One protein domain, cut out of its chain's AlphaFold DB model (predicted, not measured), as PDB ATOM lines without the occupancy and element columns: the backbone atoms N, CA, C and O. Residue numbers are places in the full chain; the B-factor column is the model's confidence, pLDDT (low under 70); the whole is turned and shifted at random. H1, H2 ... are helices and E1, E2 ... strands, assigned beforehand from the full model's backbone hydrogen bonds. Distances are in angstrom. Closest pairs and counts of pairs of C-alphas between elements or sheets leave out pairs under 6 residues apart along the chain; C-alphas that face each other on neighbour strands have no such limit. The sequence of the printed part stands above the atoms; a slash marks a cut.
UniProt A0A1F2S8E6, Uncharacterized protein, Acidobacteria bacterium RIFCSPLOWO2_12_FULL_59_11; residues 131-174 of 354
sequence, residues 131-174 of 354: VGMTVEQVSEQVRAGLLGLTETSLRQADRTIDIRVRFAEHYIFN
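This is residues 131 to 174 of the 354 residues of an uncharacterized protein of Acidobacteria bacterium RIFCSPLOWO2_12_FULL_59_11 (UniProt A0A1F2S8E6). A helix, H1, and a long two-stranded hairpin, E1 and E2, follow each other almost end to end and together make the longest axis, while a short helix, H2, lies off to one side of the place where they join, near the last turn of H1. There is no closed core: the parts meet at few places, and residues 131 to 139, of which 135 to 139 belong to H1, stick out at the end away from the hairpin. The printed part has 44 residues, with two named helices and two named strands in the order H1, E1, E2, H2; the sheet has the order E1 - E2 and is antiparallel, and the class is mixed, helices and strands. The whole is only just extended, close to loose, with a radius of gyration of the C-alphas of 14.0 A, and its outline is flat, spanning 46 by 24 by 10 A.

H1, residues 135 to 147, is joined by a tight link of one residue, Gly 148, to E1, residues 149 to 156. A tight link of two residues leads from E1 to E2, residues 159 to 165, and the two strands form a hairpin. They are antiparallel, with 151 degrees between their N-to-C directions. The C-alphas of Ser 153 and Asp 162, which face each other, are 4.2 A apart. N 154 and O 161 are within hydrogen-bond range at 2.7 A, and so are N 165 and O 149 at 2.9 A. H1 and E2 are near each other, with 5 pairs of C-alphas within 10 A. After a tight link of three residues comes H2, residues 169 to 173. H1 and H2 are close but not clearly touching; their closest C-alphas, those of Leu 146 and Ile 172, are 6.9 A apart. E1 and H2 are apart. In H1 and H2 every O i to N i+4 pair is within hydrogen-bond range.

H1 begins at C-alpha 135, (-26.824, -0.100, -5.404), and measures 17.4 A from first to last C-alpha over residues 135 to 147. E1, residues 149 to 156, measures 20.1 A and ends at C-alpha 156, (-26.720, 10.677, -41.658). E2, residues 159 to 165, measures 19.4 A. H2, residues 169 to 173, measures 6.8 A and ends at C-alpha 173, (-25.570, -15.377, -19.967).

The two C-alphas farthest apart, those of Val 131 and Asp 158, are separated by 46.8 A. Without residues 131 to 139, which stand free, the body of 35 residues spans 40 by 19 by 8 A. The printed part has no cut and no long link. The mean pLDDT of the printed part is 80.0; residues 151, 169 and 171 to 174 are under 70, and the mean of H2 is 66.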
ATOM      1  N   VAL A 131     -18.309  -5.092  -1.315       80.25
ATOM      2  CA  VAL A 131     -17.463  -4.926  -2.508       80.25
ATOM      3  C   VAL A 131     -17.232  -3.461  -2.900       80.25
ATOM      4  O   VAL A 131     -16.634  -3.194  -3.946       80.25
ATOM      5  N   GLY A 132     -17.617  -2.502  -2.049       81.88
ATOM      6  CA  GLY A 132     -17.387  -1.072  -2.275       81.88
ATOM      7  C   GLY A 132     -18.188  -0.519  -3.454       81.88
ATOM      8  O   GLY A 132     -17.697   0.336  -4.198       81.88
ATOM      9  N   MET A 133     -19.382  -1.061  -3.694       84.44
ATOM     10  CA  MET A 133     -20.319  -0.594  -4.713       84.44
ATOM     11  C   MET A 133     -21.594  -0.077  -4.056       84.44
ATOM     12  O   MET A 133     -22.097  -0.665  -3.099       84.44
ATOM     13  N   THR A 134     -22.133   1.015  -4.591       87.69
ATOM     14  CA  THR A 134     -23.498   1.438  -4.265       87.69
ATOM     15  C   THR A 134     -24.498   0.643  -5.101       87.69
ATOM     16  O   THR A 134     -24.162   0.160  -6.182       87.69
ATOM     17  N   VAL A 135     -25.740   0.523  -4.624       88.75
ATOM     18  CA  VAL A 135     -26.824  -0.100  -5.404       88.75
ATOM     19  C   VAL A 135     -26.982   0.604  -6.751       88.75
ATOM     20  O   VAL A 135     -27.080  -0.064  -7.769       88.75
ATOM     21  N   GLU A 136     -26.879   1.934  -6.763       87.56
ATOM     22  CA  GLU A 136     -26.921   2.744  -7.983       87.56
ATOM     23  C   GLU A 136     -25.841   2.332  -8.990       87.56
ATOM     24  O   GLU A 136     -26.127   2.085 -10.156       87.56
ATOM     25  N   GLN A 137     -24.595   2.178  -8.532       83.19
ATOM     26  CA  GLN A 137     -23.486   1.758  -9.390       83.19
ATOM     27  C   GLN A 137     -23.683   0.344  -9.937       83.19
ATOM     28  O   GLN A 137     -23.333   0.085 -11.087       83.19
ATOM     29  N   VAL A 138     -24.223  -0.575  -9.129       87.50
ATOM     30  CA  VAL A 138     -24.519  -1.942  -9.582       87.50
ATOM     31  C   VAL A 138     -25.634  -1.920 -10.624       87.50
ATOM     32  O   VAL A 138     -25.479  -2.516 -11.688       87.50
ATOM     33  N   SER A 139     -26.725  -1.208 -10.350       86.88
ATOM     34  CA  SER A 139     -27.862  -1.072 -11.263       86.88
ATOM     35  C   SER A 139     -27.444  -0.457 -12.593       86.88
ATOM     36  O   SER A 139     -27.788  -1.000 -13.642       86.88
ATOM     37  N   GLU A 140     -26.641   0.608 -12.565       85.56
ATOM     38  CA  GLU A 140     -26.159   1.265 -13.779       85.56
ATOM     39  C   GLU A 140     -25.254   0.337 -14.596       85.56
ATOM     40  O   GLU A 140     -25.392   0.243 -15.812       85.56
ATOM     41  N   GLN A 141     -24.386  -0.443 -13.943       83.19
ATOM     42  CA  GLN A 141     -23.546  -1.429 -14.633       83.19
ATOM     43  C   GLN A 141     -24.353  -2.579 -15.246       83.19
ATOM     44  O   GLN A 141     -24.066  -2.998 -16.371       83.19
ATOM     45  N   VAL A 142     -25.363  -3.092 -14.537       83.88
ATOM     46  CA  VAL A 142     -26.245  -4.154 -15.049       83.88
ATOM     47  C   VAL A 142     -27.069  -3.631 -16.225       83.88
ATOM     48  O   VAL A 142     -27.136  -4.285 -17.269       83.88
ATOM     49  N   ARG A 143     -27.631  -2.425 -16.102       83.00
ATOM     50  CA  ARG A 143     -28.384  -1.752 -17.163       83.00
ATOM     51  C   ARG A 143     -27.513  -1.509 -18.393       83.00
ATOM     52  O   ARG A 143     -27.895  -1.924 -19.486       83.00
ATOM     53  N   ALA A 144     -26.336  -0.912 -18.217       82.38
ATOM     54  CA  ALA A 144     -25.353  -0.694 -19.277       82.38
ATOM     55  C   ALA A 144     -24.959  -2.006 -19.964       82.38
ATOM     56  O   ALA A 144     -24.780  -2.056 -21.179       82.38
ATOM     57  N   GLY A 145     -24.850  -3.090 -19.197       80.06
ATOM     58  CA  GLY A 145     -24.472  -4.384 -19.735       80.06
ATOM     59  C   GLY A 145     -25.558  -5.069 -20.559       80.06
ATOM     60  O   GLY A 145     -25.264  -5.590 -21.636       80.06
ATOM     61  N   LEU A 146     -26.797  -5.057 -20.062       79.69
ATOM     62  CA  LEU A 146     -27.944  -5.717 -20.688       79.69
ATOM     63  C   LEU A 146     -28.542  -4.890 -21.823       79.69
ATOM     64  O   LEU A 146     -28.754  -5.386 -22.928       79.69
ATOM     65  N   LEU A 147     -28.831  -3.625 -21.531       82.06
ATOM     66  CA  LEU A 147     -29.546  -2.734 -22.434       82.06
ATOM     67  C   LEU A 147     -28.603  -1.897 -23.288       82.06
ATOM     68  O   LEU A 147     -29.052  -1.400 -24.315       82.06
ATOM     69  N   GLY A 148     -27.326  -1.786 -22.918       82.25
ATOM     70  CA  GLY A 148     -26.353  -0.923 -23.580       82.25
ATOM     71  C   GLY A 148     -26.445   0.543 -23.149       82.25
ATOM     72  O   GLY A 148     -27.469   0.993 -22.635       82.25
ATOM     73  N   LEU A 149     -25.372   1.291 -23.394       80.75
ATOM     74  CA  LEU A 149     -25.295   2.744 -23.228       80.75
ATOM     75  C   LEU A 149     -25.344   3.423 -24.597       80.75
ATOM     76  O   LEU A 149     -24.621   3.021 -25.512       80.75
ATOM     77  N   THR A 150     -26.198   4.436 -24.747       75.94
ATOM     78  CA  THR A 150     -26.258   5.273 -25.953       75.94
ATOM     79  C   THR A 150     -25.429   6.530 -25.708       75.94
ATOM     80  O   THR A 150     -25.932   7.507 -25.167       75.94
ATOM     81  N   GLU A 151     -24.151   6.488 -26.072       67.12
ATOM     82  CA  GLU A 151     -23.198   7.576 -25.782       67.12
ATOM     83  C   GLU A 151     -23.020   8.548 -26.954       67.12
ATOM     84  O   GLU A 151     -22.568   9.677 -26.781       67.12
ATOM     85  N   THR A 152     -23.344   8.123 -28.176       77.19
ATOM     86  CA  THR A 152     -23.155   8.958 -29.364       77.19
ATOM     87  C   THR A 152     -24.221   8.675 -30.405       77.19
ATOM     88  O   THR A 152     -24.760   7.572 -30.484       77.19
ATOM     89  N   SER A 153     -24.514   9.679 -31.221       81.62
ATOM     90  CA  SER A 153     -25.440   9.580 -32.337       81.62
ATOM     91  C   SER A 153     -24.728   9.975 -33.627       81.62
ATOM     92  O   SER A 153     -24.125  11.047 -33.707       81.62
ATOM     93  N   LEU A 154     -24.807   9.132 -34.649       85.75
ATOM     94  CA  LEU A 154     -24.300   9.413 -35.983       85.75
ATOM     95  C   LEU A 154     -25.381  10.118 -36.799       85.75
ATOM     96  O   LEU A 154     -26.433   9.542 -37.074       85.75
ATOM     97  N   ARG A 155     -25.125  11.351 -37.236       81.31
ATOM     98  CA  ARG A 155     -26.024  12.030 -38.176       81.31
ATOM     99  C   ARG A 155     -25.713  11.585 -39.603       81.31
ATOM    100  O   ARG A 155     -24.653  11.902 -40.133       81.31
ATOM    101  N   GLN A 156     -26.640  10.856 -40.210       85.00
ATOM    102  CA  GLN A 156     -26.720  10.677 -41.658       85.00
ATOM    103  C   GLN A 156     -27.653  11.743 -42.249       85.00
ATOM    104  O   GLN A 156     -28.440  12.349 -41.526       85.00
ATOM    105  N   ALA A 157     -27.518  12.006 -43.551       82.12
ATOM    106  CA  ALA A 157     -28.106  13.162 -44.234       82.12
ATOM    107  C   ALA A 157     -29.594  13.412 -43.914       82.12
ATOM    108  O   ALA A 157     -30.003  14.561 -43.773       82.12
ATOM    109  N   ASP A 158     -30.379  12.349 -43.758       87.69
ATOM    110  CA  ASP A 158     -31.821  12.377 -43.516       87.69
ATOM    111  C   ASP A 158     -32.231  11.946 -42.094       87.69
ATOM    112  O   ASP A 158     -33.390  12.125 -41.717       87.69
ATOM    113  N   ARG A 159     -31.316  11.395 -41.278       88.19
ATOM    114  CA  ARG A 159     -31.642  10.881 -39.936       88.19
ATOM    115  C   ARG A 159     -30.457  10.791 -38.979       88.19
ATOM    116  O   ARG A 159     -29.311  10.576 -39.364       88.19
ATOM    117  N   THR A 160     -30.761  10.876 -37.690       88.25
ATOM    118  CA  THR A 160     -29.808  10.635 -36.603       88.25
ATOM    119  C   THR A 160     -29.926   9.181 -36.141       88.25
ATOM    120  O   THR A 160     -31.020   8.732 -35.813       88.25
ATOM    121  N   ILE A 161     -28.817   8.440 -36.148       88.12
ATOM    122  CA  ILE A 161     -28.737   7.034 -35.735       88.12
ATOM    123  C   ILE A 161     -27.961   6.947 -34.425       88.12
ATOM    124  O   ILE A 161     -26.767   7.235 -34.387       88.12
ATOM    125  N   ASP A 162     -28.619   6.500 -33.366       85.38
ATOM    126  CA  ASP A 162     -27.982   6.275 -32.074       85.38
ATOM    127  C   ASP A 162     -27.035   5.070 -32.115       85.38
ATOM    128  O   ASP A 162     -27.403   3.969 -32.535       85.38
ATOM    129  N   ILE A 163     -25.802   5.267 -31.649       82.75
ATOM    130  CA  ILE A 163     -24.805   4.212 -31.486       82.75
ATOM    131  C   ILE A 163     -24.837   3.761 -30.030       82.75
ATOM    132  O   ILE A 163     -24.543   4.520 -29.103       82.75
ATOM    133  N   ARG A 164     -25.165   2.483 -29.842       82.06
ATOM    134  CA  ARG A 164     -25.268   1.849 -28.532       82.06
ATOM    135  C   ARG A 164     -24.127   0.869 -28.296       82.06
ATOM    136  O   ARG A 164     -23.931  -0.066 -29.074       82.06
ATOM    137  N   VAL A 165     -23.428   1.035 -27.180       81.38
ATOM    138  CA  VAL A 165     -22.389   0.115 -26.712       81.38
ATOM    139  C   VAL A 165     -23.013  -0.860 -25.720       81.38
ATOM    140  O   VAL A 165     -23.568  -0.435 -24.715       81.38
ATOM    141  N   ARG A 166     -22.932  -2.166 -25.986       77.75
ATOM    142  CA  ARG A 166     -23.435  -3.227 -25.095       77.75
ATOM    143  C   ARG A 166     -22.420  -4.357 -24.966       77.75
ATOM    144  O   ARG A 166     -21.599  -4.541 -25.867       77.75
ATOM    145  N   PHE A 167     -22.491  -5.139 -23.887       73.56
ATOM    146  CA  PHE A 167     -21.684  -6.357 -23.800       73.56
ATOM    147  C   PHE A 167     -22.110  -7.365 -24.870       73.56
ATOM    148  O   PHE A 167     -23.279  -7.448 -25.248       73.56
ATOM    149  N   ALA A 168     -21.148  -8.150 -25.359       71.00
ATOM    150  CA  ALA A 168     -21.469  -9.265 -26.235       71.00
ATOM    151  C   ALA A 168     -22.304 -10.302 -25.468       71.00
ATOM    152  O   ALA A 168     -22.067 -10.561 -24.290       71.00
ATOM    153  N   GLU A 169     -23.260 -10.920 -26.154       69.56
ATOM    154  CA  GLU A 169     -24.320 -11.735 -25.549       69.56
ATOM    155  C   GLU A 169     -23.799 -12.889 -24.674       69.56
ATOM    156  O   GLU A 169     -24.350 -13.197 -23.617       69.56
ATOM    157  N   HIS A 170     -22.653 -13.466 -25.036       70.56
ATOM    158  CA  HIS A 170     -22.015 -14.527 -24.258       70.56
ATOM    159  C   HIS A 170     -21.474 -14.066 -22.891       70.56
ATOM    160  O   HIS A 170     -21.315 -14.906 -22.006       70.56
ATOM    161  N   TYR A 171     -21.206 -12.771 -22.686       65.81
ATOM    162  CA  TYR A 171     -20.833 -12.229 -21.371       65.81
ATOM    163  C   TYR A 171     -22.039 -12.054 -20.442       65.81
ATOM    164  O   TYR A 171     -21.862 -12.056 -19.228       65.81
ATOM    165  N   ILE A 172     -23.246 -11.930 -20.998       64.50
ATOM    166  CA  ILE A 172     -24.479 -11.703 -20.236       64.50
ATOM    167  C   ILE A 172     -24.978 -13.013 -19.613       64.50
ATOM    168  O   ILE A 172     -25.350 -13.045 -18.442       64.50
ATOM    169  N   PHE A 173     -24.949 -14.111 -20.376       59.38
ATOM    170  CA  PHE A 173     -25.570 -15.377 -19.967       59.38
ATOM    171  C   PHE A 173     -24.592 -16.431 -19.422       59.38
ATOM    172  O   PHE A 173     -25.025 -17.400 -18.795       59.38
ATOM    173  N   ASN A 174     -23.275 -16.279 -19.624       58.84
ATOM    174  CA  ASN A 174     -22.302 -17.296 -19.218       58.84
ATOM    175  C   ASN A 174     -21.480 -16.890 -17.985       58.84
ATOM    176  O   ASN A 174     -20.434 -16.249 -18.079       58.84
TER     177      ASN A 174